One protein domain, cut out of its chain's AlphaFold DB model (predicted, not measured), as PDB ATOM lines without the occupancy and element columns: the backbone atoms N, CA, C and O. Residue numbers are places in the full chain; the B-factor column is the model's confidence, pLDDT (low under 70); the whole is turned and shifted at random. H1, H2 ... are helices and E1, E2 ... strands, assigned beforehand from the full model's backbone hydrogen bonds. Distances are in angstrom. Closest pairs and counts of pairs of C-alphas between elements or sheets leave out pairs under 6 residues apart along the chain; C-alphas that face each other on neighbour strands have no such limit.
ATOM      1  N   ASN A 252     -35.104 -61.987  12.043       90.69
ATOM      2  CA  ASN A 252     -36.034 -63.048  12.446       90.69
ATOM      3  C   ASN A 252     -36.533 -63.910  11.264       90.69
ATOM      4  O   ASN A 252     -37.316 -64.832  11.483       90.69
ATOM      5  N   GLY A 253     -36.096 -63.620  10.034       90.19
ATOM      6  CA  GLY A 253     -36.490 -64.317   8.808       90.19
ATOM      7  C   GLY A 253     -37.706 -63.724   8.090       90.19
ATOM      8  O   GLY A 253     -38.016 -64.158   6.978       90.19
ATOM      9  N   ASP A 254     -38.381 -62.726   8.668       91.12
ATOM     10  CA  ASP A 254     -39.511 -62.073   8.006       91.12
ATOM     11  C   ASP A 254     -39.033 -61.264   6.797       91.12
ATOM     12  O   ASP A 254     -38.032 -60.548   6.857       91.12
ATOM     13  N   THR A 255     -39.774 -61.358   5.692       90.56
ATOM     14  CA  THR A 255     -39.476 -60.637   4.449       90.56
ATOM     15  C   THR A 255     -40.567 -59.616   4.147       90.56
ATOM     16  O   THR A 255     -41.749 -59.959   4.076       90.56
ATOM     17  N   PHE A 256     -40.161 -58.368   3.923       86.06
ATOM     18  CA  PHE A 256     -41.030 -57.258   3.544       86.06
ATOM     19  C   PHE A 256     -40.664 -56.767   2.150       86.06
ATOM     20  O   PHE A 256     -39.581 -56.223   1.942       86.06
ATOM     21  N   SER A 257     -41.584 -56.916   1.200       86.81
ATOM     22  CA  SER A 257     -41.392 -56.397  -0.151       86.81
ATOM     23  C   SER A 257     -41.740 -54.917  -0.227       86.81
ATOM     24  O   SER A 257     -42.899 -54.528  -0.068       86.81
ATOM     25  N   GLY A 258     -40.728 -54.093  -0.487       82.12
ATOM     26  CA  GLY A 258     -40.851 -52.663  -0.737       82.12
ATOM     27  C   GLY A 258     -40.531 -52.294  -2.184       82.12
ATOM     28  O   GLY A 258     -40.530 -53.137  -3.085       82.12
ATOM     29  N   ALA A 259     -40.242 -51.014  -2.402       84.88
ATOM     30  CA  ALA A 259     -39.750 -50.511  -3.675       84.88
ATOM     31  C   ALA A 259     -38.553 -49.577  -3.469       84.88
ATOM     32  O   ALA A 259     -38.546 -48.787  -2.526       84.88
ATOM     33  N   SER A 260     -37.555 -49.658  -4.349       81.62
ATOM     34  CA  SER A 260     -36.385 -48.776  -4.319       81.62
ATOM     35  C   SER A 260     -35.762 -48.615  -5.702       81.62
ATOM     36  O   SER A 260     -35.791 -49.529  -6.519       81.62
ATOM     37  N   LEU A 261     -35.159 -47.452  -5.936       83.44
ATOM     38  CA  LEU A 261     -34.304 -47.148  -7.089       83.44
ATOM     39  C   LEU A 261     -32.840 -46.955  -6.663       83.44
ATOM     40  O   LEU A 261     -32.078 -46.229  -7.298       83.44
ATOM     41  N   TYR A 262     -32.449 -47.567  -5.545       84.62
ATOM     42  CA  TYR A 262     -31.110 -47.431  -4.989       84.62
ATOM     43  C   TYR A 262     -30.045 -47.951  -5.962       84.62
ATOM     44  O   TYR A 262     -30.016 -49.128  -6.307       84.62
ATOM     45  N   ALA A 263     -29.158 -47.062  -6.392       85.19
ATOM     46  CA  ALA A 263     -28.095 -47.345  -7.355       85.19
ATOM     47  C   ALA A 263     -26.705 -47.504  -6.712       85.19
ATOM     48  O   ALA A 263     -25.703 -47.610  -7.417       85.19
ATOM     49  N   GLY A 264     -26.625 -47.444  -5.380       85.56
ATOM     50  CA  GLY A 264     -25.358 -47.534  -4.664       85.56
ATOM     51  C   GLY A 264     -24.873 -48.976  -4.474       85.56
ATOM     52  O   GLY A 264     -25.537 -49.929  -4.888       85.56
ATOM     53  N   PRO A 265     -23.717 -49.156  -3.810       83.81
ATOM     54  CA  PRO A 265     -23.198 -50.475  -3.477       83.81
ATOM     55  C   PRO A 265     -24.223 -51.276  -2.664       83.81
ATOM     56  O   PRO A 265     -24.812 -50.712  -1.733       83.81
ATOM     57  N   PRO A 266     -24.445 -52.563  -2.979       77.06
ATOM     58  CA  PRO A 266     -25.351 -53.390  -2.200       77.06
ATOM     59  C   PRO A 266     -24.854 -53.488  -0.757       77.06
ATOM     60  O   PRO A 266     -23.646 -53.503  -0.497       77.06
ATOM     61  N   LEU A 267     -25.793 -53.586   0.182       77.88
ATOM     62  CA  LEU A 267     -25.454 -54.021   1.530       77.88
ATOM     63  C   LEU A 267     -24.863 -55.435   1.422       77.88
ATOM     64  O   LEU A 267     -25.382 -56.276   0.686       77.88
ATOM     65  N   GLY A 268     -23.729 -55.668   2.084       76.00
ATOM     66  CA  GLY A 268     -23.090 -56.983   2.096       76.00
ATOM     67  C   GLY A 268     -23.974 -58.044   2.760       76.00
ATOM     68  O   GLY A 268     -25.033 -57.744   3.297       76.00
ATOM     69  N   ALA A 269     -23.505 -59.294   2.792       74.12
ATOM     70  CA  ALA A 269     -24.230 -60.407   3.420       74.12
ATOM     71  C   ALA A 269     -24.337 -60.318   4.960       74.12
ATOM     72  O   ALA A 269     -24.845 -61.236   5.594       74.12
ATOM     73  N   THR A 270     -23.809 -59.253   5.565       83.50
ATOM     74  CA  THR A 270     -23.798 -59.057   7.013       83.50
ATOM     75  C   THR A 270     -25.052 -58.318   7.449       83.50
ATOM     76  O   THR A 270     -25.354 -57.247   6.920       83.50
ATOM     77  N   ASP A 271     -25.721 -58.846   8.469       86.75
ATOM     78  CA  ASP A 271     -26.857 -58.178   9.091       86.75
ATOM     79  C   ASP A 271     -26.459 -56.798   9.623       86.75
ATOM     80  O   ASP A 271     -25.479 -56.635  10.358       86.75
ATOM     81  N   VAL A 272     -27.255 -55.792   9.263       90.81
ATOM     82  CA  VAL A 272     -27.092 -54.418   9.739       90.81
ATOM     83  C   VAL A 272     -28.113 -54.165  10.848       90.81
ATOM     84  O   VAL A 272     -29.297 -54.456  10.655       90.81
ATOM     85  N   PRO A 273     -27.713 -53.606  12.007       93.06
ATOM     86  CA  PRO A 273     -28.661 -53.322  13.075       93.06
ATOM     87  C   PRO A 273     -29.771 -52.370  12.615       93.06
ATOM     88  O   PRO A 273     -29.514 -51.396  11.907       93.06
ATOM     89  N   LEU A 274     -30.995 -52.628  13.073       93.25
ATOM     90  CA  LEU A 274     -32.175 -51.805  12.810       93.25
ATOM     91  C   LEU A 274     -32.497 -50.937  14.036       93.25
ATOM     92  O   LEU A 274     -32.489 -51.425  15.166       93.25
ATOM     93  N   VAL A 275     -32.809 -49.657  13.828       95.31
ATOM     94  CA  VAL A 275     -33.268 -48.736  14.882       95.31
ATOM     95  C   VAL A 275     -34.544 -48.024  14.448       95.31
ATOM     96  O   VAL A 275     -34.672 -47.605  13.302       95.31
ATOM     97  N   TYR A 276     -35.505 -47.862  15.357       95.12
ATOM     98  CA  TYR A 276     -36.729 -47.126  15.052       95.12
ATOM     99  C   TYR A 276     -36.511 -45.624  15.255       95.12
ATOM    100  O   TYR A 276     -36.165 -45.201  16.361       95.12
ATOM    101  N   GLY A 277     -36.759 -44.811  14.227       93.94
ATOM    102  CA  GLY A 277     -36.518 -43.364  14.224       93.94
ATOM    103  C   GLY A 277     -37.119 -42.638  15.429       93.94
ATOM    104  O   GLY A 277     -36.469 -41.778  16.024       93.94
ATOM    105  N   ARG A 278     -38.306 -43.057  15.895       94.25
ATOM    106  CA  ARG A 278     -38.938 -42.511  17.111       94.25
ATOM    107  C   ARG A 278     -38.029 -42.612  18.343       94.25
ATOM    108  O   ARG A 278     -37.974 -41.678  19.132       94.25
ATOM    109  N   THR A 279     -37.322 -43.730  18.501       95.44
ATOM    110  CA  THR A 279     -36.369 -43.943  19.608       95.44
ATOM    111  C   THR A 279     -35.041 -43.217  19.399       95.44
ATOM    112  O   THR A 279     -34.294 -43.025  20.350       95.44
ATOM    113  N   ALA A 280     -34.771 -42.770  18.171       94.12
ATOM    114  CA  ALA A 280     -33.586 -42.014  17.792       94.12
ATOM    115  C   ALA A 280     -33.827 -40.495  17.678       94.12
ATOM    116  O   ALA A 280     -32.936 -39.780  17.234       94.12
ATOM    117  N   GLY A 281     -34.999 -39.990  18.081       93.50
ATOM    118  CA  GLY A 281     -35.312 -38.553  18.139       93.50
ATOM    119  C   GLY A 281     -36.296 -38.046  17.081       93.50
ATOM    120  O   GLY A 281     -36.907 -37.001  17.291       93.50
ATOM    121  N   SER A 282     -36.539 -38.790  15.994       92.19
ATOM    122  CA  SER A 282     -37.503 -38.392  14.959       92.19
ATOM    123  C   SER A 282     -38.229 -39.582  14.352       92.19
ATOM    124  O   SER A 282     -37.647 -40.426  13.675       92.19
ATOM    125  N   LYS A 283     -39.546 -39.617  14.555       91.94
ATOM    126  CA  LYS A 283     -40.433 -40.654  14.020       91.94
ATOM    127  C   LYS A 283     -40.430 -40.686  12.479       91.94
ATOM    128  O   LYS A 283     -40.493 -41.763  11.899       91.94
ATOM    129  N   THR A 284     -40.351 -39.519  11.847       90.88
ATOM    130  CA  THR A 284     -40.371 -39.297  10.389       90.88
ATOM    131  C   THR A 284     -38.972 -39.163   9.784       90.88
ATOM    132  O   THR A 284     -38.854 -38.975   8.579       90.88
ATOM    133  N   CYS A 285     -37.914 -39.275  10.598       90.88
ATOM    134  CA  CYS A 285     -36.515 -39.179  10.171       90.88
ATOM    135  C   CYS A 285     -36.167 -37.878   9.437       90.88
ATOM    136  O   CYS A 285     -35.375 -37.868   8.497       90.88
ATOM    137  N   GLU A 286     -36.764 -36.777   9.878       87.69
ATOM    138  CA  GLU A 286     -36.472 -35.449   9.346       87.69
ATOM    139  C   GLU A 286     -34.981 -35.117   9.464       87.69
ATOM    140  O   GLU A 286     -34.317 -35.492  10.440       87.69
ATOM    141  N   ALA A 287     -34.475 -34.392   8.462       81.56
ATOM    142  CA  ALA A 287     -33.095 -33.933   8.439       81.56
ATOM    143  C   ALA A 287     -32.745 -33.231   9.762       81.56
ATOM    144  O   ALA A 287     -33.546 -32.472  10.306       81.56
ATOM    145  N   GLU A 288     -31.560 -33.542  10.291       87.38
ATOM    146  CA  GLU A 288     -31.005 -32.966  11.528       87.38
ATOM    147  C   GLU A 288     -31.771 -33.288  12.828       87.38
ATOM    148  O   GLU A 288     -31.359 -32.857  13.904       87.38
ATOM    149  N   ARG A 289     -32.844 -34.093  12.781       91.25
ATOM    150  CA  ARG A 289     -33.626 -34.461  13.979       91.25
ATOM    151  C   ARG A 289     -33.279 -35.822  14.581       91.25
ATOM    152  O   ARG A 289     -33.771 -36.161  15.656       91.25
ATOM    153  N   LEU A 290     -32.449 -36.611  13.905       93.38
ATOM    154  CA  LEU A 290     -31.974 -37.900  14.405       93.38
ATOM    155  C   LEU A 290     -30.698 -37.733  15.237       93.38
ATOM    156  O   LEU A 290     -29.758 -37.047  14.844       93.38
ATOM    157  N   ASN A 291     -30.630 -38.427  16.369       94.94
ATOM    158  CA  ASN A 291     -29.427 -38.505  17.185       94.94
ATOM    159  C   ASN A 291     -28.376 -39.383  16.489       94.94
ATOM    160  O   ASN A 291     -28.517 -40.608  16.432       94.94
ATOM    161  N   ALA A 292     -27.300 -38.752  16.011       93.75
ATOM    162  CA  ALA A 292     -26.222 -39.397  15.263       93.75
ATOM    163  C   ALA A 292     -25.628 -40.623  15.980       93.75
ATOM    164  O   ALA A 292     -25.412 -41.660  15.352       93.75
ATOM    165  N   SER A 293     -25.426 -40.553  17.300       94.38
ATOM    166  CA  SER A 293     -24.854 -41.655  18.084       94.38
ATOM    167  C   SER A 293     -25.767 -42.881  18.154       94.38
ATOM    168  O   SER A 293     -25.287 -43.996  18.346       94.38
ATOM    169  N   LEU A 294     -27.080 -42.700  17.991       94.25
ATOM    170  CA  LEU A 294     -28.042 -43.801  18.004       94.25
ATOM    171  C   LEU A 294     -28.203 -44.465  16.632       94.25
ATOM    172  O   LEU A 294     -28.539 -45.653  16.594       94.25
ATOM    173  N   VAL A 295     -27.942 -43.736  15.542       94.31
ATOM    174  CA  VAL A 295     -28.213 -44.179  14.160       94.31
ATOM    175  C   VAL A 295     -26.969 -44.536  13.346       94.31
ATOM    176  O   VAL A 295     -27.092 -45.232  12.341       94.31
ATOM    177  N   ALA A 296     -25.775 -44.095  13.752       93.25
ATOM    178  CA  ALA A 296     -24.545 -44.352  13.005       93.25
ATOM    179  C   ALA A 296     -24.309 -45.860  12.778       93.25
ATOM    180  O   ALA A 296     -24.300 -46.647  13.725       93.25
ATOM    181  N   GLY A 297     -24.118 -46.249  11.509       90.00
ATOM    182  CA  GLY A 297     -23.875 -47.637  11.094       90.00
ATOM    183  C   GLY A 297     -25.106 -48.554  11.120       90.00
ATOM    184  O   GLY A 297     -24.945 -49.772  11.080       90.00
ATOM    185  N   LYS A 298     -26.319 -47.997  11.219       92.31
ATOM    186  CA  LYS A 298     -27.578 -48.746  11.333       92.31
ATOM    187  C   LYS A 298     -28.556 -48.379  10.222       92.31
ATOM    188  O   LYS A 298     -28.483 -47.294   9.651       92.31
ATOM    189  N   ILE A 299     -29.521 -49.260   9.973       92.19
ATOM    190  CA  ILE A 299     -30.714 -48.942   9.184       92.19
ATOM    191  C   ILE A 299     -31.722 -48.263  10.118       92.19
ATOM    192  O   ILE A 299     -32.011 -48.776  11.200       92.19
ATOM    193  N   VAL A 300     -32.266 -47.114   9.711       93.38
ATOM    194  CA  VAL A 300     -33.289 -46.391  10.481       93.38
ATOM    195  C   VAL A 300     -34.662 -46.652   9.868       93.38
ATOM    196  O   VAL A 300     -34.891 -46.341   8.702       93.38
ATOM    197  N   LEU A 301     -35.582 -47.211  10.653       93.88
ATOM    198  CA  LEU A 301     -36.988 -47.350  10.279       93.88
ATOM    199  C   LEU A 301     -37.728 -46.042  10.570       93.88
ATOM    200  O   LEU A 301     -37.720 -45.568  11.707       93.88
ATOM    201  N   CYS A 302     -38.405 -45.502   9.564       92.12
ATOM    202  CA  CYS A 302     -39.112 -44.227   9.626       92.12
ATOM    203  C   CYS A 302     -40.593 -44.446   9.326       92.12
ATOM    204  O   CYS A 302     -40.938 -45.227   8.438       92.12
TER     205      CYS A 302
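Overview. This is residues 252 to 302 of the 314 residues of the protein "Subtilisin-like protease" of Aegilops tauschii (UniProt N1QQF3). With little regular structure, this is a small body built on two short parallel strands, E2 and E3, with short helices H1 and H2 beside them; a free arm, residues 252 to 270, holds E1 and sticks out. The 51 printed residues run E1, E2, H1, H2, E3, mixed in class, with 19 in named elements. The whole is loose, radius of gyration of the C-alphas 12.3 A, spanning 27 by 25 by 19 A.

Along the chain. Find C-alpha 255 at (-39.476, -60.637, 4.449); from there E1, residues 255 to 259, runs 13.0 A. Then come E2, 274 to 276, 6.9 A; H1, 277 to 280, 4.8 A; H2, 292 to 295, 5.3 A; and E3, 299 to 301, 6.6 A, ending at (-36.988, -47.350, 10.279).

Arrangement. Look at N 275 and O 299, 2.9 A apart, between parallel neighbours E2 and E3, at 32 degrees. With H1 and H2 between them along the chain, they form a strand-helix-strand unit with a right-handed crossover. H1 and H2 are close but not clearly touching, C-alphas 280 and 294 closest at 5.8 A. Both are too short for an O i to N i+4 pair; each has its one O i to N i+3 pair within range. E1 pairs with no named strand and is apart from E2, E3, H1 and H2.

Size, cuts and confidence. The farthest C-alphas, Gly 253 and Glu 288, are 31.9 A apart. Links E1 to E2 and H1 to H2 are long. The printed part has no cut, and no printed residue is under 70 in pLDDT.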